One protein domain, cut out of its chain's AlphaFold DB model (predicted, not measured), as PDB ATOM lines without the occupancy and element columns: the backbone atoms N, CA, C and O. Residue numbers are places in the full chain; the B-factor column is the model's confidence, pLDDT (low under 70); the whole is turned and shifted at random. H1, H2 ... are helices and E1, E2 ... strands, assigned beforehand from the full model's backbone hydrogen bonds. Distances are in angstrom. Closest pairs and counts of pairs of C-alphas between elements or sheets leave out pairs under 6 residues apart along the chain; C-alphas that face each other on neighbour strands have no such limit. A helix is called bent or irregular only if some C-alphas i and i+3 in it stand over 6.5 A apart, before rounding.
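This is residues 311 to 516 of the 1250 residues of an uncharacterized protein of Naegleria fowleri (UniProt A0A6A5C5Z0). Three small lobes stand in a row along a rod, each built on its own three-stranded antiparallel sheet. The largest sheet, E4 E6 E5 in the middle, is twisted, with H3 and H4 over one face, H1 over the other, and the turn of its E5 and E6 hairpin sticking out near Ser 412. One end lobe has sheet E1 E3 E2 with H1 and H2; the other has E7 E9 E8 with H5 to H8, joined to the middle between H4 and E7. The 206 printed residues hold the mixed order E1 H1 E2 E3 H2 E4 H3 E5 E6 H4 E7 H5 H6 E8 E9 H7 H8; the whole is loose, radius of gyration of the C-alphas 23.2 A, spans 77 by 37 by 26 A.

E4 is residues 365 to 375, 31.2 A; E5 398 to 407, 28.0 A; E6 416 to 426, 31.6 A; H3 376 to 387; H4 427 to 442, 23.4 A. E1, 311 to 314, begins at C-alpha (170.216, 167.599, 212.239); H1 is 315 to 324, E2 333 to 338, E3 341 to 346, H2 355 to 364. E7 is 444 to 449, H5 453 to 461, H6 463 to 472, E8 476 to 479, E9 486 to 491, H7 494 to 508, 20.7 A; H8, 512 to 516, ends at C-alpha (148.038, 188.340, 153.023).

In the sheet E4 E6 E5, N 370 and O 421 are 2.9 A apart, N 401 and O 422 2.8 A. H4 lies over E4 and E6, height 8.3 A; it is irregular, C-alphas 428 and 431 being 7.7 A apart. H3 is on the same face, height 9.1 A. H1 is on the opposite face, height 8.0 A; the closest C-alphas of H1 and E5, Phe 320 and Cys 399, are 5.5 A apart. H1 also stands up from the sheet E1 E3 E2, at 46 degrees, on the same face as H2; there N 313 and O 342 are 2.9 A apart, N 336 and O 343 2.8 A. H7 runs along E9, 21 degrees on the local plane, height 9.2 A; N 446 and O 489 are 2.8 A apart, N 477 and O 490 2.7 A. H5 only grazes this sheet; H6 is on it, the C-alphas of Trp 470 and Ile 478 being closest, 6.5 A. H5 and H8 are close but not clearly touching. E1, H1, E2; E4, H3, E5; and E7, H5 H6, E8 are split strand-helix-strand units, a third strand between their two, with right-handed crossovers. Every O i to N i+4 pair is within hydrogen-bond range in H1, H2, H3, H5, H6 and H7; H4 has 10 of 12, H8 0 of 1 and 0 of 2 O i to N i+3.

The farthest C-alphas, Thr 349 and Glu 513, are 77.5 A apart. The printed part has no cut and no long link. Mean pLDDT of the printed part is 76.8; 48 residues are under 70, among them 381 to 397, 406 to 414 and 511 to 516.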
ATOM      1  N   VAL A 311     171.058 166.424 212.502       91.06
ATOM      2  CA  VAL A 311     170.216 167.599 212.239       91.06
ATOM      3  C   VAL A 311     169.050 167.178 211.357       91.06
ATOM      4  O   VAL A 311     169.257 166.670 210.260       91.06
ATOM      5  N   THR A 312     167.817 167.366 211.830       90.50
ATOM      6  CA  THR A 312     166.618 167.053 211.035       90.50
ATOM      7  C   THR A 312     166.006 168.338 210.505       90.50
ATOM      8  O   THR A 312     165.556 169.174 211.285       90.50
ATOM      9  N   ILE A 313     165.976 168.488 209.183       93.12
ATOM     10  CA  ILE A 313     165.489 169.688 208.489       93.12
ATOM     11  C   ILE A 313     164.447 169.316 207.429       93.12
ATOM     12  O   ILE A 313     164.185 168.135 207.182       93.12
ATOM     13  N   SER A 314     163.815 170.299 206.786       90.69
ATOM     14  CA  SER A 314     162.933 170.009 205.651       90.69
ATOM     15  C   SER A 314     163.744 169.565 204.429       90.69
ATOM     16  O   SER A 314     164.873 170.004 204.203       90.69
ATOM     17  N   ASN A 315     163.147 168.735 203.576       87.62
ATOM     18  CA  ASN A 315     163.743 168.354 202.295       87.62
ATOM     19  C   ASN A 315     164.017 169.575 201.393       87.62
ATOM     20  O   ASN A 315     164.903 169.512 200.546       87.62
ATOM     21  N   ALA A 316     163.270 170.674 201.541       83.19
ATOM     22  CA  ALA A 316     163.498 171.891 200.765       83.19
ATOM     23  C   ALA A 316     164.714 172.681 201.289       83.19
ATOM     24  O   ALA A 316     165.568 173.057 200.486       83.19
ATOM     25  N   LYS A 317     164.863 172.838 202.616       89.75
ATOM     26  CA  LYS A 317     166.075 173.415 203.231       89.75
ATOM     27  C   LYS A 317     167.318 172.567 202.943       89.75
ATOM     28  O   LYS A 317     168.357 173.122 202.608       89.75
ATOM     29  N   PHE A 318     167.198 171.238 202.943       91.06
ATOM     30  CA  PHE A 318     168.291 170.345 202.540       91.06
ATOM     31  C   PHE A 318     168.758 170.586 201.094       91.06
ATOM     32  O   PHE A 318     169.947 170.789 200.863       91.06
ATOM     33  N   ILE A 319     167.835 170.632 200.123       84.12
ATOM     34  CA  ILE A 319     168.182 170.897 198.713       84.12
ATOM     35  C   ILE A 319     168.759 172.310 198.533       84.12
ATOM     36  O   ILE A 319     169.636 172.499 197.691       84.12
ATOM     37  N   PHE A 320     168.300 173.296 199.310       88.88
ATOM     38  CA  PHE A 320     168.893 174.633 199.322       88.88
ATOM     39  C   PHE A 320     170.360 174.586 199.775       88.88
ATOM     40  O   PHE A 320     171.247 174.994 199.023       88.88
ATOM     41  N   LEU A 321     170.624 174.044 200.969       89.19
ATOM     42  CA  LEU A 321     171.965 174.003 201.558       89.19
ATOM     43  C   LEU A 321     172.946 173.191 200.708       89.19
ATOM     44  O   LEU A 321     174.096 173.589 200.557       89.19
ATOM     45  N   GLN A 322     172.485 172.090 200.107       86.94
ATOM     46  CA  GLN A 322     173.291 171.247 199.221       86.94
ATOM     47  C   GLN A 322     173.647 171.930 197.889       86.94
ATOM     48  O   GLN A 322     174.631 171.563 197.255       86.94
ATOM     49  N   ARG A 323     172.858 172.914 197.434       82.81
ATOM     50  CA  ARG A 323     173.099 173.621 196.163       82.81
ATOM     51  C   ARG A 323     173.832 174.949 196.311       82.81
ATOM     52  O   ARG A 323     174.463 175.376 195.348       82.81
ATOM     53  N   TYR A 324     173.695 175.617 197.457       80.50
ATOM     54  CA  TYR A 324     174.078 177.025 197.601       80.50
ATOM     55  C   TYR A 324     174.924 177.345 198.842       80.50
ATOM     56  O   TYR A 324     175.354 178.490 198.956       80.50
ATOM     57  N   SER A 325     175.161 176.395 199.760       83.81
ATOM     58  CA  SER A 325     175.909 176.665 201.001       83.81
ATOM     59  C   SER A 325     176.550 175.407 201.633       83.81
ATOM     60  O   SER A 325     177.064 174.550 200.911       83.81
ATOM     61  N   LEU A 326     176.556 175.302 202.971       81.06
ATOM     62  CA  LEU A 326     177.372 174.388 203.790       81.06
ATOM     63  C   LEU A 326     177.317 172.891 203.431       81.06
ATOM     64  O   LEU A 326     178.234 172.160 203.794       81.06
ATOM     65  N   LEU A 327     176.283 172.405 202.734       84.88
ATOM     66  CA  LEU A 327     176.134 170.980 202.391       84.88
ATOM     67  C   LEU A 327     176.559 170.643 200.948       84.88
ATOM     68  O   LEU A 327     176.255 169.550 200.463       84.88
ATOM     69  N   GLY A 328     177.244 171.563 200.258       79.88
ATOM     70  CA  GLY A 328     177.730 171.365 198.887       79.88
ATOM     71  C   GLY A 328     178.767 170.246 198.722       79.88
ATOM     72  O   GLY A 328     178.816 169.623 197.663       79.88
ATOM     73  N   ASP A 329     179.552 169.943 199.761       79.31
ATOM     74  CA  ASP A 329     180.445 168.777 199.783       79.31
ATOM     75  C   ASP A 329     179.774 167.589 200.486       79.31
ATOM     76  O   ASP A 329     179.617 167.558 201.709       79.31
ATOM     77  N   THR A 330     179.390 166.588 199.693       78.94
ATOM     78  CA  THR A 330     178.716 165.366 200.148       78.94
ATOM     79  C   THR A 330     179.628 164.362 200.859       78.94
ATOM     80  O   THR A 330     179.135 163.323 201.287       78.94
ATOM     81  N   SER A 331     180.939 164.603 200.963       79.31
ATOM     82  CA  SER A 331     181.857 163.693 201.670       79.31
ATOM     83  C   SER A 331     181.756 163.787 203.200       79.31
ATOM     84  O   SER A 331     182.093 162.833 203.896       79.31
ATOM     85  N   ASN A 332     181.230 164.903 203.718       81.69
ATOM     86  CA  ASN A 332     181.289 165.268 205.139       81.69
ATOM     87  C   ASN A 332     180.036 164.887 205.956       81.69
ATOM     88  O   ASN A 332     179.982 165.098 207.169       81.69
ATOM     89  N   TYR A 333     179.004 164.336 205.315       89.44
ATOM     90  CA  TYR A 333     177.759 163.931 205.969       89.44
ATOM     91  C   TYR A 333     177.108 162.737 205.266       89.44
ATOM     92  O   TYR A 333     177.211 162.569 204.053       89.44
ATOM     93  N   THR A 334     176.355 161.942 206.023       90.06
ATOM     94  CA  THR A 334     175.328 161.055 205.459       90.06
ATOM     95  C   THR A 334     173.946 161.665 205.694       90.06
ATOM     96  O   THR A 334     173.791 162.579 206.506       90.06
ATOM     97  N   TYR A 335     172.925 161.217 204.963       93.12
ATOM     98  CA  TYR A 335     171.560 161.689 205.190       93.12
ATOM     99  C   TYR A 335     170.511 160.620 204.883       93.12
ATOM    100  O   TYR A 335     170.678 159.777 203.999       93.12
ATOM    101  N   LYS A 336     169.387 160.689 205.598       91.25
ATOM    102  CA  LYS A 336     168.232 159.806 205.448       91.25
ATOM    103  C   LYS A 336     166.958 160.632 205.319       91.25
ATOM    104  O   LYS A 336     166.557 161.348 206.235       91.25
ATOM    105  N   LYS A 337     166.281 160.509 204.177       89.62
ATOM    106  CA  LYS A 337     164.977 161.140 203.955       89.62
ATOM    107  C   LYS A 337     163.871 160.385 204.696       89.62
ATOM    108  O   LYS A 337     163.751 159.170 204.557       89.62
ATOM    109  N   ILE A 338     163.046 161.114 205.444       85.12
ATOM    110  CA  ILE A 338     161.895 160.600 206.195       85.12
ATOM    111  C   ILE A 338     160.696 161.509 205.884       85.12
ATOM    112  O   ILE A 338     160.538 162.589 206.448       85.12
ATOM    113  N   GLY A 339     159.861 161.093 204.927       87.31
ATOM    114  CA  GLY A 339     158.732 161.896 204.443       87.31
ATOM    115  C   GLY A 339     159.176 163.171 203.711       87.31
ATOM    116  O   GLY A 339     159.980 163.113 202.780       87.31
ATOM    117  N   ASP A 340     158.639 164.322 204.127       81.31
ATOM    118  CA  ASP A 340     159.052 165.657 203.653       81.31
ATOM    119  C   ASP A 340     160.283 166.207 204.428       81.31
ATOM    120  O   ASP A 340     160.759 167.295 204.104       81.31
ATOM    121  N   SER A 341     160.827 165.467 205.408       85.62
ATOM    122  CA  SER A 341     162.025 165.822 206.194       85.62
ATOM    123  C   SER A 341     163.266 165.021 205.778       85.62
ATOM    124  O   SER A 341     163.172 163.946 205.182       85.62
ATOM    125  N   VAL A 342     164.448 165.533 206.120       90.25
ATOM    126  CA  VAL A 342     165.750 164.876 205.951       90.25
ATOM    127  C   VAL A 342     166.503 164.935 207.276       90.25
ATOM    128  O   VAL A 342     166.696 166.019 207.821       90.25
ATOM    129  N   VAL A 343     166.919 163.773 207.779       92.06
ATOM    130  CA  VAL A 343     167.895 163.646 208.868       92.06
ATOM    131  C   VAL A 343     169.285 163.657 208.240       92.06
ATOM    132  O   VAL A 343     169.515 162.928 207.277       92.06
ATOM    133  N   ILE A 344     170.185 164.490 208.750       91.25
ATOM    134  CA  ILE A 344     171.586 164.604 208.337       91.25
ATOM    135  C   ILE A 344     172.437 164.119 209.506       91.25
ATOM    136  O   ILE A 344     172.329 164.687 210.591       91.25
ATOM    137  N   ASP A 345     173.284 163.119 209.281       90.19
ATOM    138  CA  ASP A 345     174.180 162.546 210.286       90.19
ATOM    139  C   ASP A 345     175.631 162.871 209.885       90.19
ATOM    140  O   ASP A 345     176.130 162.394 208.860       90.19
ATOM    141  N   ILE A 346     176.284 163.749 210.651       88.25
ATOM    142  CA  ILE A 346     177.548 164.400 210.264       88.25
ATOM    143  C   ILE A 346     178.749 163.506 210.589       88.25
ATOM    144  O   ILE A 346     178.858 162.961 211.691       88.25
ATOM    145  N   ILE A 347     179.676 163.385 209.635       83.50
ATOM    146  CA  ILE A 347     180.884 162.568 209.769       83.50
ATOM    147  C   ILE A 347     181.979 163.444 210.393       83.50
ATOM    148  O   ILE A 347     182.485 164.372 209.772       83.50
ATOM    149  N   SER A 348     182.320 163.179 211.654       60.81
ATOM    150  CA  SER A 348     183.206 164.033 212.460       60.81
ATOM    151  C   SER A 348     184.697 163.845 212.119       60.81
ATOM    152  O   SER A 348     185.432 163.235 212.896       60.81
ATOM    153  N   THR A 349     185.155 164.372 210.978       55.12
ATOM    154  CA  THR A 349     186.537 164.187 210.470       55.12
ATOM    155  C   THR A 349     187.289 165.477 210.091       55.12
ATOM    156  O   THR A 349     188.165 165.440 209.235       55.12
ATOM    157  N   GLY A 350     187.021 166.595 210.776       64.81
ATOM    158  CA  GLY A 350     187.797 167.845 210.648       64.81
ATOM    159  C   GLY A 350     187.356 168.747 209.487       64.81
ATOM    160  O   GLY A 350     186.875 168.257 208.476       64.81
ATOM    161  N   GLU A 351     187.442 170.072 209.674       58.88
ATOM    162  CA  GLU A 351     186.943 171.147 208.773       58.88
ATOM    163  C   GLU A 351     185.472 171.032 208.286       58.88
ATOM    164  O   GLU A 351     184.962 171.906 207.589       58.88
ATOM    165  N   THR A 352     184.746 170.005 208.730       70.56
ATOM    166  CA  THR A 352     183.341 169.730 208.417       70.56
ATOM    167  C   THR A 352     182.378 170.732 209.067       70.56
ATOM    168  O   THR A 352     182.577 171.080 210.237       70.56
ATOM    169  N   PRO A 353     181.270 171.115 208.399       76.31
ATOM    170  CA  PRO A 353     180.232 171.950 209.000       76.31
ATOM    171  C   PRO A 353     179.599 171.248 210.208       76.31
ATOM    172  O   PRO A 353     179.107 170.123 210.115       76.31
ATOM    173  N   THR A 354     179.606 171.915 211.359       85.75
ATOM    174  CA  THR A 354     179.066 171.361 212.606       85.75
ATOM    175  C   THR A 354     177.538 171.307 212.605       85.75
ATOM    176  O   THR A 354     176.856 172.067 211.913       85.75
ATOM    177  N   ALA A 355     176.979 170.451 213.468       84.94
ATOM    178  CA  ALA A 355     175.535 170.372 213.694       84.94
ATOM    179  C   ALA A 355     174.928 171.715 214.137       84.94
ATOM    180  O   ALA A 355     173.755 171.964 213.878       84.94
ATOM    181  N   THR A 356     175.715 172.574 214.792       84.31
ATOM    182  CA  THR A 356     175.322 173.938 215.166       84.31
ATOM    183  C   THR A 356     175.258 174.834 213.931       84.31
ATOM    184  O   THR A 356     174.176 175.303 213.613       84.31
ATOM    185  N   GLN A 357     176.330 174.939 213.137       86.88
ATOM    186  CA  GLN A 357     176.360 175.794 211.934       86.88
ATOM    187  C   GLN A 357     175.247 175.466 210.920       86.88
ATOM    188  O   GLN A 357     174.684 176.370 210.307       86.88
ATOM    189  N   ILE A 358     174.887 174.185 210.763       88.62
ATOM    190  CA  ILE A 358     173.777 173.766 209.885       88.62
ATOM    191  C   ILE A 358     172.407 174.176 210.459       88.62
ATOM    192  O   ILE A 358     171.493 174.471 209.686       88.62
ATOM    193  N   ARG A 359     172.247 174.212 211.792       88.81
ATOM    194  CA  ARG A 359     171.044 174.743 212.462       88.81
ATOM    195  C   ARG A 359     170.996 176.267 212.348       88.81
ATOM    196  O   ARG A 359     169.989 176.774 211.872       88.81
ATOM    197  N   ASP A 360     172.093 176.957 212.659       88.94
ATOM    198  CA  ASP A 360     172.213 178.419 212.587       88.94
ATOM    199  C   ASP A 360     171.869 178.939 211.178       88.94
ATOM    200  O   ASP A 360     171.057 179.852 211.019       88.94
ATOM    201  N   GLU A 361     172.412 178.313 210.124       89.62
ATOM    202  CA  GLU A 361     172.050 178.678 208.751       89.62
ATOM    203  C   GLU A 361     170.607 178.277 208.407       89.62
ATOM    204  O   GLU A 361     169.903 179.042 207.748       89.62
ATOM    205  N   CYS A 362     170.116 177.124 208.877       88.88
ATOM    206  CA  CYS A 362     168.705 176.772 208.707       88.88
ATOM    207  C   CYS A 362     167.760 177.773 209.372       88.88
ATOM    208  O   CYS A 362     166.666 177.972 208.841       88.88
ATOM    209  N   ASP A 363     168.147 178.399 210.478       89.38
ATOM    210  CA  ASP A 363     167.354 179.432 211.133       89.38
ATOM    211  C   ASP A 363     167.395 180.755 210.359       89.38
ATOM    212  O   ASP A 363     166.392 181.464 210.343       89.38
ATOM    213  N   GLU A 364     168.452 181.057 209.603       91.50
ATOM    214  CA  GLU A 364     168.458 182.167 208.635       91.50
ATOM    215  C   GLU A 364     167.629 181.898 207.361       91.50
ATOM    216  O   GLU A 364     167.328 182.830 206.605       91.50
ATOM    217  N   LEU A 365     167.193 180.653 207.130       91.75
ATOM    218  CA  LEU A 365     166.319 180.284 206.014       91.75
ATOM    219  C   LEU A 365     164.829 180.325 206.381       91.75
ATOM    220  O   LEU A 365     164.372 179.704 207.342       91.75
ATOM    221  N   THR A 366     164.033 180.961 205.527       90.50
ATOM    222  CA  THR A 366     162.568 180.849 205.516       90.50
ATOM    223  C   THR A 366     162.122 179.710 204.585       90.50
ATOM    224  O   THR A 366     162.816 179.382 203.621       90.50
ATOM    225  N   GLU A 367     160.974 179.087 204.866       90.88
ATOM    226  CA  GLU A 367     160.278 178.192 203.930       90.88
ATOM    227  C   GLU A 367     158.799 178.582 203.869       90.88
ATOM    228  O   GLU A 367     158.094 178.522 204.876       90.88
ATOM    229  N   PHE A 368     158.316 178.939 202.681       87.94
ATOM    230  CA  PHE A 368     156.919 179.306 202.450       87.94
ATOM    231  C   PHE A 368     156.351 178.589 201.221       87.94
ATOM    232  O   PHE A 368     157.084 178.071 200.382       87.94
ATOM    233  N   THR A 369     155.022 178.513 201.117       86.31
ATOM    234  CA  THR A 369     154.336 177.895 199.969       86.31
ATOM    235  C   THR A 369     153.410 178.906 199.310       86.31
ATOM    236  O   THR A 369     152.532 179.460 199.965       86.31
ATOM    237  N   LEU A 370     153.578 179.110 198.005       83.50
ATOM    238  CA  LEU A 370     152.652 179.861 197.159       83.50
ATOM    239  C   LEU A 370     151.829 178.882 196.321       83.50
ATOM    240  O   LEU A 370     152.358 177.872 195.854       83.50
ATOM    241  N   SER A 371     150.541 179.163 196.110       82.50
ATOM    242  CA  SER A 371     149.693 178.315 195.268       82.50
ATOM    243  C   SER A 371     148.691 179.103 194.440       82.50
ATOM    244  O   SER A 371     147.967 179.928 194.994       82.50
ATOM    245  N   GLU A 372     148.585 178.787 193.151       83.62
ATOM    246  CA  GLU A 372     147.650 179.437 192.227       83.62
ATOM    247  C   GLU A 372     147.021 178.411 191.261       83.62
ATOM    248  O   GLU A 372     147.554 177.315 191.046       83.62
ATOM    249  N   LEU A 373     145.847 178.734 190.707       78.19
ATOM    250  CA  LEU A 373     145.133 177.875 189.756       78.19
ATOM    251  C   LEU A 373     145.603 178.157 188.325       78.19
ATOM    252  O   LEU A 373     145.309 179.206 187.756       78.19
ATOM    253  N   MET A 374     146.294 177.189 187.728       76.56
ATOM    254  CA  MET A 374     146.892 177.289 186.392       76.56
ATOM    255  C   MET A 374     146.134 176.411 185.393       76.56
ATOM    256  O   MET A 374     145.542 175.410 185.785       76.56
ATOM    257  N   THR A 375     146.163 176.722 184.096       75.75
ATOM    258  CA  THR A 375     145.699 175.771 183.067       75.75
ATOM    259  C   THR A 375     146.732 174.658 182.871       75.75
ATOM    260  O   THR A 375     147.932 174.918 182.970       75.75
ATOM    261  N   VAL A 376     146.287 173.428 182.569       68.38
ATOM    262  CA  VAL A 376     147.186 172.262 182.397       68.38
ATOM    263  C   VAL A 376     148.397 172.552 181.485       68.38
ATOM    264  O   VAL A 376     149.514 172.343 181.955       68.38
ATOM    265  N   PRO A 377     148.250 173.118 180.264       68.12
ATOM    266  CA  PRO A 377     149.401 173.330 179.379       68.12
ATOM    267  C   PRO A 377     150.425 174.327 179.938       68.12
ATOM    268  O   PRO A 377     151.625 174.149 179.756       68.12
ATOM    269  N   PHE A 378     149.964 175.358 180.657       69.44
ATOM    270  CA  PHE A 378     150.850 176.349 181.274       69.44
ATOM    271  C   PHE A 378     151.603 175.746 182.467       69.44
ATOM    272  O   PHE A 378     152.788 176.016 182.645       69.44
ATOM    273  N   PHE A 379     150.959 174.868 183.247       74.94
ATOM    274  CA  PHE A 379     151.647 174.103 184.290       74.94
ATOM    275  C   PHE A 379     152.716 173.161 183.704       74.94
ATOM    276  O   PHE A 379     153.844 173.141 184.191       74.94
ATOM    277  N   GLU A 380     152.392 172.413 182.646       72.44
ATOM    278  CA  GLU A 380     153.320 171.471 182.003       72.44
ATOM    279  C   GLU A 380     154.540 172.183 181.390       72.44
ATOM    280  O   GLU A 380     155.675 171.731 181.562       72.44
ATOM    281  N   GLU A 381     154.337 173.338 180.748       67.12
ATOM    282  CA  GLU A 381     155.416 174.187 180.225       67.12
ATOM    283  C   GLU A 381     156.318 174.732 181.348       67.12
ATOM    284  O   GLU A 381     157.546 174.644 181.254       67.12
ATOM    285  N   ARG A 382     155.736 175.213 182.458       67.12
ATOM    286  CA  ARG A 382     156.504 175.644 183.641       67.12
ATOM    287  C   ARG A 382     157.310 174.498 184.250       67.12
ATOM    288  O   ARG A 382     158.504 174.668 184.488       67.12
ATOM    289  N   GLN A 383     156.699 173.330 184.454       68.88
ATOM    290  CA  GLN A 383     157.379 172.156 185.008       68.88
ATOM    291  C   GLN A 383     158.559 171.720 184.127       68.88
ATOM    292  O   GLN A 383     159.609 171.346 184.648       68.88
ATOM    293  N   LYS A 384     158.426 171.823 182.799       66.25
ATOM    294  CA  LYS A 384     159.509 171.531 181.852       66.25
ATOM    295  C   LYS A 384     160.692 172.501 181.992       66.25
ATOM    296  O   LYS A 384     161.821 172.031 182.078       66.25
ATOM    297  N   LEU A 385     160.436 173.812 182.072       60.50
ATOM    298  CA  LEU A 385     161.466 174.859 182.228       60.50
ATOM    299  C   LEU A 385     162.196 174.817 183.583       60.50
ATOM    300  O   LEU A 385     163.355 175.219 183.693       60.50
ATOM    301  N   LEU A 386     161.518 174.335 184.626       62.41
ATOM    302  CA  LEU A 386     162.119 174.076 185.936       62.41
ATOM    303  C   LEU A 386     163.011 172.829 185.895       62.41
ATOM    304  O   LEU A 386     164.122 172.843 186.423       62.41
ATOM    305  N   ASN A 387     162.550 171.768 185.226       59.94
ATOM    306  CA  ASN A 387     163.295 170.518 185.083       59.94
ATOM    307  C   ASN A 387     164.527 170.650 184.166       59.94
ATOM    308  O   ASN A 387     165.473 169.887 184.334       59.94
ATOM    309  N   SER A 388     164.540 171.596 183.217       58.88
ATOM    310  CA  SER A 388     165.703 171.880 182.361       58.88
ATOM    311  C   SER A 388     166.752 172.795 183.006       58.88
ATOM    312  O   SER A 388     167.837 172.955 182.453       58.88
ATOM    313  N   GLY A 389     166.453 173.418 184.155       52.09
ATOM    314  CA  GLY A 389     167.340 174.397 184.800       52.09
ATOM    315  C   GLY A 389     167.469 175.734 184.050       52.09
ATOM    316  O   GLY A 389     168.267 176.590 184.440       52.09
ATOM    317  N   GLU A 390     166.686 175.936 182.986       46.97
ATOM    318  CA  GLU A 390     166.652 177.178 182.205       46.97
ATOM    319  C   GLU A 390     165.929 178.300 182.961       46.97
ATOM    320  O   GLU A 390     166.240 179.477 182.774       46.97
ATOM    321  N   PHE A 391     164.990 177.949 183.847       53.12
ATOM    322  CA  PHE A 391     164.302 178.922 184.685       53.12
ATOM    323  C   PHE A 391     165.229 179.509 185.765       53.12
ATOM    324  O   PHE A 391     165.558 178.851 186.753       53.12
ATOM    325  N   LYS A 392     165.605 180.781 185.594       52.38
ATOM    326  CA  LYS A 392     166.364 181.579 186.567       52.38
ATOM    327  C   LYS A 392     165.570 182.824 186.947       52.38
ATOM    328  O   LYS A 392     165.217 183.614 186.074       52.38
ATOM    329  N   MET A 393     165.314 183.014 188.240       55.91
ATOM    330  CA  MET A 393     164.847 184.301 188.767       55.91
ATOM    331  C   MET A 393     166.004 185.301 188.851       55.91
ATOM    332  O   MET A 393     167.170 184.912 188.906       55.91
ATOM    333  N   ASN A 394     165.677 186.592 188.941       46.59
ATOM    334  CA  ASN A 394     166.644 187.694 189.042       46.59
ATOM    335  C   ASN A 394     167.370 187.780 190.405       46.59
ATOM    336  O   ASN A 394     168.043 188.769 190.683       46.59
ATOM    337  N   LEU A 395     167.209 186.778 191.274       53.31
ATOM    338  CA  LEU A 395     167.666 186.777 192.662       53.31
ATOM    339  C   LEU A 395     168.524 185.525 192.914       53.31
ATOM    340  O   LEU A 395     168.093 184.426 192.552       53.31
ATOM    341  N   PRO A 396     169.726 185.646 193.510       53.50
ATOM    342  CA  PRO A 396     170.534 184.489 193.890       53.50
ATOM    343  C   PRO A 396     169.869 183.688 195.025       53.50
ATOM    344  O   PRO A 396     168.859 184.107 195.583       53.50
ATOM    345  N   ASN A 397     170.447 182.530 195.356       63.97
ATOM    346  CA  ASN A 397     170.171 181.746 196.566       63.97
ATOM    347  C   ASN A 397     168.674 181.551 196.885       63.97
ATOM    348  O   ASN A 397     168.141 182.105 197.847       63.97
ATOM    349  N   HIS A 398     168.000 180.713 196.092       71.69
ATOM    350  CA  HIS A 398     166.640 180.245 196.369       71.69
ATOM    351  C   HIS A 398     166.413 178.829 195.818       71.69
ATOM    352  O   HIS A 398     167.019 178.425 194.826       71.69
ATOM    353  N   CYS A 399     165.519 178.065 196.444       73.69
ATOM    354  CA  CYS A 399     165.081 176.751 195.974       73.69
ATOM    355  C   CYS A 399     163.569 176.762 195.728       73.69
ATOM    356  O   CYS A 399     162.814 177.185 196.601       73.69
ATOM    357  N   LEU A 400     163.136 176.280 194.558       74.75
ATOM    358  CA  LEU A 400     161.725 176.131 194.191       74.75
ATOM    359  C   LEU A 400     161.384 174.645 194.037       74.75
ATOM    360  O   LEU A 400     162.012 173.943 193.244       74.75
ATOM    361  N   VAL A 401     160.360 174.172 194.748       70.38
ATOM    362  CA  VAL A 401     159.851 172.797 194.649       70.38
ATOM    363  C   VAL A 401     158.370 172.843 194.299       70.38
ATOM    364  O   VAL A 401     157.525 173.117 195.152       70.38
ATOM    365  N   PHE A 402     158.055 172.572 193.034       72.00
ATOM    366  CA  PHE A 402     156.680 172.538 192.547       72.00
ATOM    367  C   PHE A 402     156.027 171.172 192.822       72.00
ATOM    368  O   PHE A 402     156.608 170.119 192.557       72.00
ATOM    369  N   LYS A 403     154.804 171.199 193.355       75.88
ATOM    370  CA  LYS A 403     153.878 170.068 193.506       75.88
ATOM    371  C   LYS A 403     152.565 170.438 192.796       75.88
ATOM    372  O   LYS A 403     152.191 171.609 192.747       75.88
ATOM    373  N   HIS A 404     151.857 169.453 192.243       72.50
ATOM    374  CA  HIS A 404     150.539 169.662 191.633       72.50
ATOM    375  C   HIS A 404     149.441 168.886 192.361       72.50
ATOM    376  O   HIS A 404     149.667 167.756 192.799       72.50
ATOM    377  N   HIS A 405     148.234 169.450 192.383       74.75
ATOM    378  CA  HIS A 405     147.005 168.724 192.702       74.75
ATOM    379  C   HIS A 405     146.025 168.873 191.537       74.75
ATOM    380  O   HIS A 405     145.749 169.989 191.081       74.75
ATOM    381  N   LYS A 406     145.504 167.749 191.031       60.50
ATOM    382  CA  LYS A 406     144.467 167.759 189.990       60.50
ATOM    383  C   LYS A 406     143.161 168.273 190.595       60.50
ATOM    384  O   LYS A 406     142.680 167.700 191.566       60.50
ATOM    385  N   VAL A 407     142.580 169.312 189.995       61.41
ATOM    386  CA  VAL A 407     141.277 169.860 190.397       61.41
ATOM    387  C   VAL A 407     140.323 169.748 189.210       61.41
ATOM    388  O   VAL A 407     140.381 170.535 188.268       61.41
ATOM    389  N   SER A 408     139.463 168.732 189.230       48.53
ATOM    390  CA  SER A 408     138.440 168.528 188.203       48.53
ATOM    391  C   SER A 408     137.287 169.514 188.389       48.53
ATOM    392  O   SER A 408     136.548 169.423 189.368       48.53
ATOM    393  N   PHE A 409     137.101 170.417 187.426       53.81
ATOM    394  CA  PHE A 409     135.896 171.238 187.310       53.81
ATOM    395  C   PHE A 409     134.981 170.648 186.233       53.81
ATOM    396  O   PHE A 409     135.402 170.488 185.087       53.81
ATOM    397  N   ASN A 410     133.728 170.354 186.586       44.72
ATOM    398  CA  ASN A 410     132.713 169.910 185.630       44.72
ATOM    399  C   ASN A 410     132.125 171.129 184.904       44.72
ATOM    400  O   ASN A 410     131.228 171.791 185.418       44.72
ATOM    401  N   GLY A 411     132.642 171.440 183.715       53.09
ATOM    402  CA  GLY A 411     132.168 172.550 182.889       53.09
ATOM    403  C   GLY A 411     133.025 172.750 181.640       53.09
ATOM    404  O   GLY A 411     134.104 172.176 181.517       53.09
ATOM    405  N   SER A 412     132.560 173.580 180.705       46.75
ATOM    406  CA  SER A 412     133.196 173.808 179.396       46.75
ATOM    407  C   SER A 412     134.439 174.718 179.432       46.75
ATOM    408  O   SER A 412     134.696 175.458 178.480       46.75
ATOM    409  N   GLU A 413     135.199 174.709 180.528       57.66
ATOM    410  CA  GLU A 413     136.473 175.424 180.645       57.66
ATOM    411  C   GLU A 413     137.667 174.484 180.438       57.66
ATOM    412  O   GLU A 413     137.598 173.284 180.688       57.66
ATOM    413  N   SER A 414     138.802 175.038 180.003       62.19
ATOM    414  CA  SER A 414     140.066 174.294 179.938       62.19
ATOM    415  C   SER A 414     140.466 173.786 181.332       62.19
ATOM    416  O   SER A 414     140.415 174.587 182.273       62.19
ATOM    417  N   PRO A 415     140.926 172.529 181.480       70.38
ATOM    418  CA  PRO A 415     141.227 171.945 182.784       70.38
ATOM    419  C   PRO A 415     142.277 172.760 183.544       70.38
ATOM    420  O   PRO A 415     143.281 173.212 182.975       70.38
ATOM    421  N   LYS A 416     142.026 172.935 184.845       74.81
ATOM    422  CA  LYS A 416     142.876 173.688 185.770       74.81
ATOM    423  C   LYS A 416     143.575 172.747 186.753       74.81
ATOM    424  O   LYS A 416     143.098 171.658 187.057       74.81
ATOM    425  N   VAL A 417     144.719 173.188 187.252       78.06
ATOM    426  CA  VAL A 417     145.574 172.485 188.209       78.06
ATOM    427  C   VAL A 417     145.862 173.451 189.348       78.06
ATOM    428  O   VAL A 417     146.201 174.606 189.086       78.06
ATOM    429  N   LYS A 418     145.759 173.003 190.604       81.31
ATOM    430  CA  LYS A 418     146.332 173.772 191.714       81.31
ATOM    431  C   LYS A 418     147.830 173.495 191.712       81.31
ATOM    432  O   LYS A 418     148.255 172.389 192.056       81.31
ATOM    433  N   ALA A 419     148.609 174.469 191.266       80.19
ATOM    434  CA  ALA A 419     150.059 174.405 191.311       80.19
ATOM    435  C   ALA A 419     150.528 175.006 192.637       80.19
ATOM    436  O   ALA A 419     150.117 176.109 192.992       80.19
ATOM    437  N   GLU A 420     151.371 174.283 193.368       82.88
ATOM    438  CA  GLU A 420     151.945 174.714 194.642       82.88
ATOM    439  C   GLU A 420     153.463 174.776 194.498       82.88
ATOM    440  O   GLU A 420     154.094 173.772 194.176       82.88
ATOM    441  N   CYS A 421     154.063 175.936 194.737       81.75
ATOM    442  CA  CYS A 421     155.507 176.112 194.781       81.75
ATOM    443  C   CYS A 421     155.923 176.304 196.236       81.75
ATOM    444  O   CYS A 421     155.548 177.303 196.854       81.75
ATOM    445  N   ARG A 422     156.705 175.367 196.782       83.50
ATOM    446  CA  ARG A 422     157.466 175.633 198.005       83.50
ATOM    447  C   ARG A 422     158.729 176.393 197.651       83.50
ATOM    448  O   ARG A 422     159.430 176.010 196.716       83.50
ATOM    449  N   VAL A 423     159.006 177.429 198.422       84.38
ATOM    450  CA  VAL A 423     160.127 178.338 198.248       84.38
ATOM    451  C   VAL A 423     160.974 178.297 199.511       84.38
ATOM    452  O   VAL A 423     160.437 178.438 200.608       84.38
ATOM    453  N   VAL A 424     162.287 178.132 199.356       86.56
ATOM    454  CA  VAL A 424     163.271 178.331 200.431       86.56
ATOM    455  C   VAL A 424     164.274 179.386 200.002       86.56
ATOM    456  O   VAL A 424     164.810 179.313 198.896       86.56
ATOM    457  N   CYS A 425     164.538 180.347 200.882       88.25
ATOM    458  CA  CYS A 425     165.534 181.404 200.715       88.25
ATOM    459  C   CYS A 425     165.966 181.946 202.082       88.25
ATOM    460  O   CYS A 425     165.404 181.552 203.103       88.25
ATOM    461  N   HIS A 426     166.924 182.873 202.128       89.31
ATOM    462  CA  HIS A 426     167.197 183.605 203.367       89.31
ATOM    463  C   HIS A 426     166.014 184.521 203.721       89.31
ATOM    464  O   HIS A 426     165.374 185.088 202.831       89.31
ATOM    465  N   LYS A 427     165.743 184.709 205.021       87.44
ATOM    466  CA  LYS A 427     164.657 185.567 205.541       87.44
ATOM    467  C   LYS A 427     164.646 186.973 204.923       87.44
ATOM    468  O   LYS A 427     163.597 187.479 204.537       87.44
ATOM    469  N   LYS A 428     165.827 187.586 204.774       84.50
ATOM    470  CA  LYS A 428     166.013 188.935 204.200       84.50
ATOM    471  C   LYS A 428     165.480 189.085 202.763       84.50
ATOM    472  O   LYS A 428     165.106 190.185 202.367       84.50
ATOM    473  N   ASP A 429     165.435 187.991 202.000       83.31
ATOM    474  CA  ASP A 429     165.073 187.978 200.579       83.31
ATOM    475  C   ASP A 429     163.599 187.570 200.347       83.31
ATOM    476  O   ASP A 429     163.092 187.675 199.225       83.31
ATOM    477  N   GLU A 430     162.887 187.148 201.405       85.94
ATOM    478  CA  GLU A 430     161.546 186.543 201.355       85.94
ATOM    479  C   GLU A 430     160.538 187.382 200.561       85.94
ATOM    480  O   GLU A 430     159.914 186.890 199.621       85.94
ATOM    481  N   LYS A 431     160.408 188.671 200.896       81.56
ATOM    482  CA  LYS A 431     159.435 189.585 200.274       81.56
ATOM    483  C   LYS A 431     159.664 189.733 198.767       81.56
ATOM    484  O   LYS A 431     158.706 189.761 197.990       81.56
ATOM    485  N   THR A 432     160.925 189.809 198.347       77.94
ATOM    486  CA  THR A 432     161.313 189.986 196.942       77.94
ATOM    487  C   THR A 432     161.096 188.694 196.157       77.94
ATOM    488  O   THR A 432     160.481 188.714 195.092       77.94
ATOM    489  N   ILE A 433     161.504 187.553 196.717       79.12
ATOM    490  CA  ILE A 433     161.343 186.231 196.095       79.12
ATOM    491  C   ILE A 433     159.858 185.847 196.017       79.12
ATOM    492  O   ILE A 433     159.406 185.384 194.973       79.12
ATOM    493  N   CYS A 434     159.068 186.110 197.060       80.81
ATOM    494  CA  CYS A 434     157.616 185.920 197.057       80.81
ATOM    495  C   CYS A 434     156.928 186.752 195.954       80.81
ATOM    496  O   CYS A 434     156.050 186.250 195.245       80.81
ATOM    497  N   THR A 435     157.380 187.994 195.742       77.81
ATOM    498  CA  THR A 435     156.880 188.878 194.674       77.81
ATOM    499  C   THR A 435     157.239 188.358 193.278       77.81
ATOM    500  O   THR A 435     156.375 188.309 192.400       77.81
ATOM    501  N   GLU A 436     158.483 187.926 193.056       75.75
ATOM    502  CA  GLU A 436     158.923 187.350 191.776       75.75
ATOM    503  C   GLU A 436     158.216 186.015 191.479       75.75
ATOM    504  O   GLU A 436     157.642 185.857 190.402       75.75
ATOM    505  N   VAL A 437     158.154 185.076 192.431       77.12
ATOM    506  CA  VAL A 437     157.447 183.790 192.253       77.12
ATOM    507  C   VAL A 437     155.953 184.017 191.981       77.12
ATOM    508  O   VAL A 437     155.381 183.358 191.113       77.12
ATOM    509  N   SER A 438     155.325 185.011 192.617       78.94
ATOM    510  CA  SER A 438     153.940 185.407 192.307       78.94
ATOM    511  C   SER A 438     153.758 185.906 190.863       78.94
ATOM    512  O   SER A 438     152.704 185.685 190.267       78.94
ATOM    513  N   GLN A 439     154.768 186.540 190.255       71.19
ATOM    514  CA  GLN A 439     154.734 186.898 188.827       71.19
ATOM    515  C   GLN A 439     154.890 185.665 187.919       71.19
ATOM    516  O   GLN A 439     154.262 185.608 186.860       71.19
ATOM    517  N   VAL A 440     155.662 184.647 188.334       69.00
ATOM    518  CA  VAL A 440     155.781 183.365 187.606       69.00
ATOM    519  C   VAL A 440     154.419 182.683 187.476       69.00
ATOM    520  O   VAL A 440     154.099 182.183 186.391       69.00
ATOM    521  N   PHE A 441     153.620 182.698 188.550       70.44
ATOM    522  CA  PHE A 441     152.261 182.157 188.554       70.44
ATOM    523  C   PHE A 441     151.304 182.952 187.653       70.44
ATOM    524  O   PHE A 441     150.621 182.358 186.818       70.44
ATOM    525  N   LYS A 442     151.283 184.285 187.779       67.00
ATOM    526  CA  LYS A 442     150.299 185.154 187.104       67.00
ATOM    527  C   LYS A 442     150.538 185.322 185.600       67.00
ATOM    528  O   LYS A 442     149.581 185.347 184.825       67.00
ATOM    529  N   GLY A 443     151.805 185.414 185.186       61.66
ATOM    530  CA  GLY A 443     152.196 185.720 183.806       61.66
ATOM    531  C   GLY A 443     151.828 187.143 183.362       61.66
ATOM    532  O   GLY A 443     151.083 187.862 184.030       61.66
ATOM    533  N   PHE A 444     152.348 187.572 182.211       68.50
ATOM    534  CA  PHE A 444     152.056 188.898 181.660       68.50
ATOM    535  C   PHE A 444     150.880 188.809 180.693       68.50
ATOM    536  O   PHE A 444     150.901 187.981 179.786       68.50
ATOM    537  N   CYS A 445     149.863 189.653 180.875       71.06
ATOM    538  CA  CYS A 445     148.666 189.701 180.037       71.06
ATOM    539  C   CYS A 445     148.503 191.099 179.437       71.06
ATOM    540  O   CYS A 445     148.352 192.072 180.171       71.06
ATOM    541  N   PHE A 446     148.487 191.181 178.111       78.38
ATOM    542  CA  PHE A 446     148.268 192.404 177.346       78.38
ATOM    543  C   PHE A 446     146.996 192.266 176.509       78.38
ATOM    544  O   PHE A 446     146.706 191.193 175.976       78.38
ATOM    545  N   GLU A 447     146.252 193.358 176.364       83.88
ATOM    546  CA  GLU A 447     145.072 193.417 175.506       83.88
ATOM    547  C   GLU A 447     145.303 194.446 174.390       83.88
ATOM    548  O   GLU A 447     145.483 195.636 174.647       83.88
ATOM    549  N   ILE A 448     145.334 193.983 173.139       86.75
ATOM    550  CA  ILE A 448     145.457 194.839 171.955       86.75
ATOM    551  C   ILE A 448     144.054 195.091 171.411       86.75
ATOM    552  O   ILE A 448     143.372 194.156 170.993       86.75
ATOM    553  N   LYS A 449     143.622 196.353 171.388       86.88
ATOM    554  CA  LYS A 449     142.403 196.763 170.686       86.88
ATOM    555  C   LYS A 449     142.628 196.652 169.175       86.88
ATOM    556  O   LYS A 449     143.574 197.232 168.653       86.88
ATOM    557  N   ILE A 450     141.755 195.928 168.482       85.06
ATOM    558  CA  ILE A 450     141.803 195.748 167.027       85.06
ATOM    559  C   ILE A 450     140.893 196.799 166.389       85.06
ATOM    560  O   ILE A 450     139.676 196.774 166.589       85.06
ATOM    561  N   ASN A 451     141.485 197.742 165.654       82.31
ATOM    562  CA  ASN A 451     140.751 198.869 165.073       82.31
ATOM    563  C   ASN A 451     140.090 198.517 163.724       82.31
ATOM    564  O   ASN A 451     138.946 198.911 163.500       82.31
ATOM    565  N   SER A 452     140.748 197.725 162.864       83.50
ATOM    566  CA  SER A 452     140.136 197.198 161.631       83.50
ATOM    567  C   SER A 452     139.069 196.140 161.942       83.50
ATOM    568  O   SER A 452     139.277 195.222 162.740       83.50
ATOM    569  N   THR A 453     137.924 196.242 161.263       82.56
ATOM    570  CA  THR A 453     136.825 195.271 161.384       82.56
ATOM    571  C   THR A 453     137.104 194.009 160.556       82.56
ATOM    572  O   THR A 453     136.608 192.929 160.866       82.56
ATOM    573  N   GLU A 454     137.954 194.125 159.544       81.94
ATOM    574  CA  GLU A 454     138.346 193.108 158.571       81.94
ATOM    575  C   GLU A 454     139.371 192.171 159.210       81.94
ATOM    576  O   GLU A 454     139.175 190.956 159.218       81.94
ATOM    577  N   VAL A 455     140.391 192.743 159.863       80.88
ATOM    578  CA  VAL A 455     141.354 192.007 160.697       80.88
ATOM    579  C   VAL A 455     140.641 191.296 161.849       80.88
ATOM    580  O   VAL A 455     140.910 190.124 162.113       80.88
ATOM    581  N   LEU A 456     139.677 191.963 162.496       83.69
ATOM    582  CA  LEU A 456     138.881 191.356 163.563       83.69
ATOM    583  C   LEU A 456     138.034 190.176 163.062       83.69
ATOM    584  O   LEU A 456     138.026 189.127 163.703       83.69
ATOM    585  N   LYS A 457     137.348 190.321 161.917       82.56
ATOM    586  CA  LYS A 457     136.618 189.219 161.268       82.56
ATOM    587  C   LYS A 457     137.568 188.061 160.964       82.56
ATOM    588  O   LYS A 457     137.293 186.951 161.401       82.56
ATOM    589  N   MET A 458     138.697 188.328 160.303       81.56
ATOM    590  CA  MET A 458     139.699 187.321 159.937       81.56
ATOM    591  C   MET A 458     140.213 186.533 161.154       81.56
ATOM    592  O   MET A 458     140.269 185.310 161.104       81.56
ATOM    593  N   LEU A 459     140.506 187.199 162.277       80.88
ATOM    594  CA  LEU A 459     140.931 186.543 163.525       80.88
ATOM    595  C   LEU A 459     139.810 185.778 164.252       80.88
ATOM    596  O   LEU A 459     140.106 184.937 165.100       80.88
ATOM    597  N   GLN A 460     138.540 186.069 163.959       81.50
ATOM    598  CA  GLN A 460     137.382 185.369 164.530       81.50
ATOM    599  C   GLN A 460     136.841 184.246 163.626       81.50
ATOM    600  O   GLN A 460     136.122 183.378 164.130       81.50
ATOM    601  N   THR A 461     137.178 184.235 162.329       79.00
ATOM    602  CA  THR A 461     136.754 183.208 161.361       79.00
ATOM    603  C   THR A 461     137.868 182.250 160.936       79.00
ATOM    604  O   THR A 461     137.575 181.070 160.752       79.00
ATOM    605  N   ASP A 462     139.127 182.694 160.816       75.88
ATOM    606  CA  ASP A 462     140.253 181.837 160.424       75.88
ATOM    607  C   ASP A 462     141.207 181.529 161.589       75.88
ATOM    608  O   ASP A 462     142.168 182.247 161.880       75.88
ATOM    609  N   ASN A 463     140.993 180.365 162.210       74.94
ATOM    610  CA  ASN A 463     141.905 179.812 163.213       74.94
ATOM    611  C   ASN A 463     143.346 179.629 162.692       74.94
ATOM    612  O   ASN A 463     144.268 179.625 163.508       74.94
ATOM    613  N   LYS A 464     143.587 179.499 161.375       75.81
ATOM    614  CA  LYS A 464     144.950 179.332 160.835       75.81
ATOM    615  C   LYS A 464     145.818 180.561 161.085       75.81
ATOM    616  O   LYS A 464     147.025 180.409 161.254       75.81
ATOM    617  N   LEU A 465     145.235 181.762 161.150       77.12
ATOM    618  CA  LEU A 465     145.978 182.977 161.489       77.12
ATOM    619  C   LEU A 465     146.436 182.962 162.953       77.12
ATOM    620  O   LEU A 465     147.604 183.227 163.231       77.12
ATOM    621  N   LEU A 466     145.552 182.582 163.882       77.25
ATOM    622  CA  LEU A 466     145.908 182.432 165.296       77.25
ATOM    623  C   LEU A 466     146.973 181.340 165.503       77.25
ATOM    624  O   LEU A 466     147.910 181.557 166.266       77.25
ATOM    625  N   VAL A 467     146.892 180.220 164.772       75.69
ATOM    626  CA  VAL A 467     147.924 179.164 164.787       75.69
ATOM    627  C   VAL A 467     149.259 179.669 164.221       75.69
ATOM    628  O   VAL A 467     150.285 179.503 164.870       75.69
ATOM    629  N   LYS A 468     149.274 180.380 163.084       78.31
ATOM    630  CA  LYS A 468     150.508 180.986 162.538       78.31
ATOM    631  C   LYS A 468     151.163 181.982 163.501       78.31
ATOM    632  O   LYS A 468     152.390 182.039 163.579       78.31
ATOM    633  N   LEU A 469     150.366 182.779 164.217       76.94
ATOM    634  CA  LEU A 469     150.869 183.709 165.234       76.94
ATOM    635  C   LEU A 469     151.434 182.958 166.450       76.94
ATOM    636  O   LEU A 469     152.500 183.321 166.939       76.94
ATOM    637  N   TRP A 470     150.771 181.884 166.887       76.00
ATOM    638  CA  TRP A 470     151.247 180.994 167.950       76.00
ATOM    639  C   TRP A 470     152.587 180.326 167.596       76.00
ATOM    640  O   TRP A 470     153.542 180.398 168.367       76.00
ATOM    641  N   ASP A 471     152.699 179.732 166.405       73.69
ATOM    642  CA  ASP A 471     153.918 179.046 165.951       73.69
ATOM    643  C   ASP A 471     155.120 179.997 165.825       73.69
ATOM    644  O   ASP A 471     156.264 179.599 166.075       73.69
ATOM    645  N   ARG A 472     154.862 181.266 165.473       77.25
ATOM    646  CA  ARG A 472     155.860 182.346 165.402       77.25
ATOM    647  C   ARG A 472     156.315 182.826 166.785       77.25
ATOM    648  O   ARG A 472     157.464 183.241 166.923       77.25
ATOM    649  N   PHE A 473     155.449 182.758 167.795       77.56
ATOM    650  CA  PHE A 473     155.693 183.249 169.155       77.56
ATOM    651  C   PHE A 473     155.509 182.133 170.196       77.56
ATOM    652  O   PHE A 473     154.600 182.161 171.025       77.56
ATOM    653  N   LYS A 474     156.397 181.132 170.157       68.56
ATOM    654  CA  LYS A 474     156.370 179.984 171.081       68.56
ATOM    655  C   LYS A 474     156.369 180.437 172.549       68.56
ATOM    656  O   LYS A 474     157.146 181.307 172.930       68.56
ATOM    657  N   GLY A 475     155.485 179.842 173.352       58.84
ATOM    658  CA  GLY A 475     155.254 180.214 174.755       58.84
ATOM    659  C   GLY A 475     154.458 181.517 174.956       58.84
ATOM    660  O   GLY A 475     154.348 182.007 176.082       58.84
ATOM    661  N   ILE A 476     153.876 182.090 173.893       75.88
ATOM    662  CA  ILE A 476     152.936 183.214 173.979       75.88
ATOM    663  C   ILE A 476     151.542 182.748 173.538       75.88
ATOM    664  O   ILE A 476     151.283 182.447 172.374       75.88
ATOM    665  N   TYR A 477     150.616 182.718 174.493       76.94
ATOM    666  CA  TYR A 477     149.214 182.375 174.294       76.94
ATOM    667  C   TYR A 477     148.451 183.562 173.694       76.94
ATOM    668  O   TYR A 477     148.296 184.600 174.339       76.94
ATOM    669  N   ILE A 478     147.932 183.401 172.477       82.94
ATOM    670  CA  ILE A 478     147.195 184.442 171.745       82.94
ATOM    671  C   ILE A 478     145.739 183.996 171.546       82.94
ATOM    672  O   ILE A 478     145.482 182.907 171.037       82.94
ATOM    673  N   ARG A 479     144.766 184.839 171.925       84.62
ATOM    674  CA  ARG A 479     143.325 184.559 171.782       84.62
ATOM    675  C   ARG A 479     142.529 185.813 171.431       84.62
ATOM    676  O   ARG A 479     142.555 186.785 172.180       84.62
ATOM    677  N   CYS A 480     141.718 185.755 170.375       85.06
ATOM    678  CA  CYS A 480     140.636 186.719 170.154       85.06
ATOM    679  C   CYS A 480     139.324 186.161 170.748       85.06
ATOM    680  O   CYS A 480     138.869 185.097 170.319       85.06
ATOM    681  N   PRO A 481     138.702 186.800 171.757       81.00
ATOM    682  CA  PRO A 481     137.382 186.400 172.233       81.00
ATOM    683  C   PRO A 481     136.306 186.774 171.203       81.00
ATOM    684  O   PRO A 481     136.239 187.925 170.774       81.00
ATOM    685  N   LYS A 482     135.430 185.825 170.838       80.12
ATOM    686  CA  LYS A 482     134.295 186.087 169.934       80.12
ATOM    687  C   LYS A 482     133.486 187.296 170.421       80.12
ATOM    688  O   LYS A 482     133.167 187.390 171.603       80.12
ATOM    689  N   GLY A 483     133.174 188.217 169.509       78.12
ATOM    690  CA  GLY A 483     132.397 189.427 169.799       78.12
ATOM    691  C   GLY A 483     133.159 190.580 170.473       78.12
ATOM    692  O   GLY A 483     132.628 191.686 170.516       78.12
ATOM    693  N   LYS A 484     134.403 190.395 170.946       81.81
ATOM    694  CA  LYS A 484     135.227 191.498 171.479       81.81
ATOM    695  C   LYS A 484     136.177 192.041 170.412       81.81
ATOM    696  O   LYS A 484     136.848 191.262 169.747       81.81
ATOM    697  N   LYS A 485     136.312 193.371 170.305       87.81
ATOM    698  CA  LYS A 485     137.286 194.055 169.420       87.81
ATOM    699  C   LYS A 485     138.736 194.002 169.943       87.81
ATOM    700  O   LYS A 485     139.462 194.987 169.859       87.81
ATOM    701  N   HIS A 486     139.137 192.891 170.557       83.38
ATOM    702  CA  HIS A 486     140.372 192.796 171.333       83.38
ATOM    703  C   HIS A 486     141.087 191.458 171.109       83.38
ATOM    704  O   HIS A 486     140.453 190.406 170.995       83.38
ATOM    705  N   LEU A 487     142.419 191.501 171.077       86.31
ATOM    706  CA  LEU A 487     143.304 190.343 171.108       86.31
ATOM    707  C   LEU A 487     143.965 190.265 172.486       86.31
ATOM    708  O   LEU A 487     144.664 191.192 172.892       86.31
ATOM    709  N   ILE A 488     143.758 189.157 173.191       82.38
ATOM    710  CA  ILE A 488     144.408 188.878 174.471       82.38
ATOM    711  C   ILE A 488     145.697 188.112 174.182       82.38
ATOM    712  O   ILE A 488     145.657 187.022 173.605       82.38
ATOM    713  N   ILE A 489     146.826 188.674 174.602       83.06
ATOM    714  CA  ILE A 489     148.157 188.076 174.493       83.06
ATOM    715  C   ILE A 489     148.678 187.821 175.905       83.06
ATOM    716  O   ILE A 489     148.805 188.752 176.699       83.06
ATOM    717  N   LYS A 490     148.985 186.562 176.228       76.88
ATOM    718  CA  LYS A 490     149.596 186.162 177.500       76.88
ATOM    719  C   LYS A 490     150.951 185.510 177.265       76.88
ATOM    720  O   LYS A 490     151.042 184.612 176.438       76.88
ATOM    721  N   GLY A 491     151.983 185.906 178.003       69.44
ATOM    722  CA  GLY A 491     153.327 185.340 177.857       69.44
ATOM    723  C   GLY A 491     154.119 185.307 179.163       69.44
ATOM    724  O   GLY A 491     153.793 185.989 180.138       69.44
ATOM    725  N   TYR A 492     155.155 184.467 179.195       59.78
ATOM    726  CA  TYR A 492     155.956 184.207 180.398       59.78
ATOM    727  C   TYR A 492     157.050 185.258 180.657       59.78
ATOM    728  O   TYR A 492     157.449 185.438 181.806       59.78
ATOM    729  N   ASN A 493     157.541 185.931 179.612       67.38
ATOM    730  CA  ASN A 493     158.621 186.919 179.666       67.38
ATOM    731  C   ASN A 493     158.083 188.271 179.206       67.38
ATOM    732  O   ASN A 493     157.656 188.408 178.058       67.38
ATOM    733  N   LYS A 494     158.134 189.280 180.083       70.50
ATOM    734  CA  LYS A 494     157.619 190.623 179.802       70.50
ATOM    735  C   LYS A 494     158.192 191.208 178.506       70.50
ATOM    736  O   LYS A 494     157.412 191.597 177.649       70.50
ATOM    737  N   LYS A 495     159.514 191.161 178.301       71.38
ATOM    738  CA  LYS A 495     160.186 191.759 177.127       71.38
ATOM    739  C   LYS A 495     159.859 191.033 175.815       71.38
ATOM    740  O   LYS A 495     159.746 191.671 174.773       71.38
ATOM    741  N   GLU A 496     159.701 189.709 175.845       71.56
ATOM    742  CA  GLU A 496     159.299 188.933 174.658       71.56
ATOM    743  C   GLU A 496     157.810 189.108 174.350       71.56
ATOM    744  O   GLU A 496     157.437 189.240 173.185       71.56
ATOM    745  N   THR A 497     156.973 189.213 175.384       76.75
ATOM    746  CA  THR A 497     155.540 189.493 175.235       76.75
ATOM    747  C   THR A 497     155.308 190.918 174.733       76.75
ATOM    748  O   THR A 497     154.515 191.110 173.821       76.75
ATOM    749  N   GLU A 498     156.049 191.909 175.234       79.25
ATOM    750  CA  GLU A 498     156.038 193.293 174.740       79.25
ATOM    751  C   GLU A 498     156.551 193.391 173.299       79.25
ATOM    752  O   GLU A 498     155.958 194.107 172.495       79.25
ATOM    753  N   ARG A 499     157.588 192.625 172.925       78.00
ATOM    754  CA  ARG A 499     158.055 192.526 171.530       78.00
ATOM    755  C   ARG A 499     156.995 191.908 170.613       78.00
ATOM    756  O   ARG A 499     156.795 192.414 169.513       78.00
ATOM    757  N   ALA A 500     156.322 190.842 171.047       80.06
ATOM    758  CA  ALA A 500     155.230 190.233 170.288       80.06
ATOM    759  C   ALA A 500     154.023 191.180 170.179       80.06
ATOM    760  O   ALA A 500     153.454 191.316 169.104       80.06
ATOM    761  N   VAL A 501     153.678 191.890 171.258       85.38
ATOM    762  CA  VAL A 501     152.628 192.919 171.282       85.38
ATOM    763  C   VAL A 501     152.958 194.083 170.347       85.38
ATOM    764  O   VAL A 501     152.066 194.534 169.638       85.38
ATOM    765  N   GLY A 502     154.212 194.546 170.322       80.69
ATOM    766  CA  GLY A 502     154.696 195.544 169.366       80.69
ATOM    767  C   GLY A 502     154.528 195.051 167.934       80.69
ATOM    768  O   GLY A 502     153.716 195.596 167.200       80.69
ATOM    769  N   TRP A 503     155.160 193.927 167.586       87.75
ATOM    770  CA  TRP A 503     155.095 193.368 166.231       87.75
ATOM    771  C   TRP A 503     153.662 193.059 165.760       87.75
ATOM    772  O   TRP A 503     153.368 193.171 164.575       87.75
ATOM    773  N   ILE A 504     152.752 192.681 166.665       83.31
ATOM    774  CA  ILE A 504     151.339 192.430 166.340       83.31
ATOM    775  C   ILE A 504     150.538 193.735 166.183       83.31
ATOM    776  O   ILE A 504     149.621 193.763 165.367       83.31
ATOM    777  N   LYS A 505     150.888 194.823 166.887       83.06
ATOM    778  CA  LYS A 505     150.364 196.169 166.582       83.06
ATOM    779  C   LYS A 505     150.870 196.640 165.223       83.06
ATOM    780  O   LYS A 505     150.052 196.881 164.346       83.06
ATOM    781  N   ASP A 506     152.188 196.622 165.017       78.69
ATOM    782  CA  ASP A 506     152.839 197.007 163.759       78.69
ATOM    783  C   ASP A 506     152.241 196.246 162.559       78.69
ATOM    784  O   ASP A 506     152.061 196.812 161.486       78.69
ATOM    785  N   LEU A 507     151.890 194.966 162.742       79.44
ATOM    786  CA  LEU A 507     151.198 194.148 161.744       79.44
ATOM    787  C   LEU A 507     149.753 194.609 161.483       79.44
ATOM    788  O   LEU A 507     149.318 194.582 160.338       79.44
ATOM    789  N   PHE A 508     148.989 194.988 162.510       78.44
ATOM    790  CA  PHE A 508     147.584 195.404 162.373       78.44
ATOM    791  C   PHE A 508     147.398 196.872 161.965       78.44
ATOM    792  O   PHE A 508     146.314 197.222 161.501       78.44
ATOM    793  N   ASP A 509     148.436 197.696 162.109       72.12
ATOM    794  CA  ASP A 509     148.474 199.083 161.640       72.12
ATOM    795  C   ASP A 509     148.951 199.191 160.164       72.12
ATOM    796  O   ASP A 509     148.957 200.276 159.583       72.12
ATOM    797  N   GLN A 510     149.305 198.066 159.519       70.81
ATOM    798  CA  GLN A 510     149.589 197.974 158.077       70.81
ATOM    799  C   GLN A 510     148.306 197.894 157.219       70.81
ATOM    800  O   GLN A 510     147.298 197.338 157.666       70.81
ATOM    801  N   PRO A 511     148.341 198.346 155.946       68.75
ATOM    802  CA  PRO A 511     147.233 198.171 155.005       68.75
ATOM    803  C   PRO A 511     146.827 196.701 154.829       68.75
ATOM    804  O   PRO A 511     147.673 195.814 154.681       68.75
ATOM    805  N   THR A 512     145.518 196.444 154.784       60.72
ATOM    806  CA  THR A 512     144.931 195.091 154.820       60.72
ATOM    807  C   THR A 512     145.400 194.180 153.680       60.72
ATOM    808  O   THR A 512     145.449 192.961 153.841       60.72
ATOM    809  N   GLU A 513     145.768 194.760 152.538       58.50
ATOM    810  CA  GLU A 513     146.240 194.049 151.344       58.50
ATOM    811  C   GLU A 513     147.623 193.403 151.567       58.50
ATOM    812  O   GLU A 513     147.843 192.252 151.173       58.50
ATOM    813  N   ASN A 514     148.512 194.072 152.314       59.25
ATOM    814  CA  ASN A 514     149.864 193.589 152.624       59.25
ATOM    815  C   ASN A 514     149.863 192.384 153.581       59.25
ATOM    816  O   ASN A 514     150.743 191.523 153.488       59.25
ATOM    817  N   LEU A 515     148.873 192.284 154.480       59.84
ATOM    818  CA  LEU A 515     148.771 191.204 155.475       59.84
ATOM    819  C   LEU A 515     148.857 189.817 154.827       59.84
ATOM    820  O   LEU A 515     149.607 188.953 155.282       59.84
ATOM    821  N   SER A 516     148.111 189.616 153.741       57.44
ATOM    822  CA  SER A 516     148.038 188.340 153.023       57.44
ATOM    823  C   SER A 516     149.393 187.891 152.448       57.44
ATOM    824  O   SER A 516     149.735 186.705 152.517       57.44
TER     825      SER A 516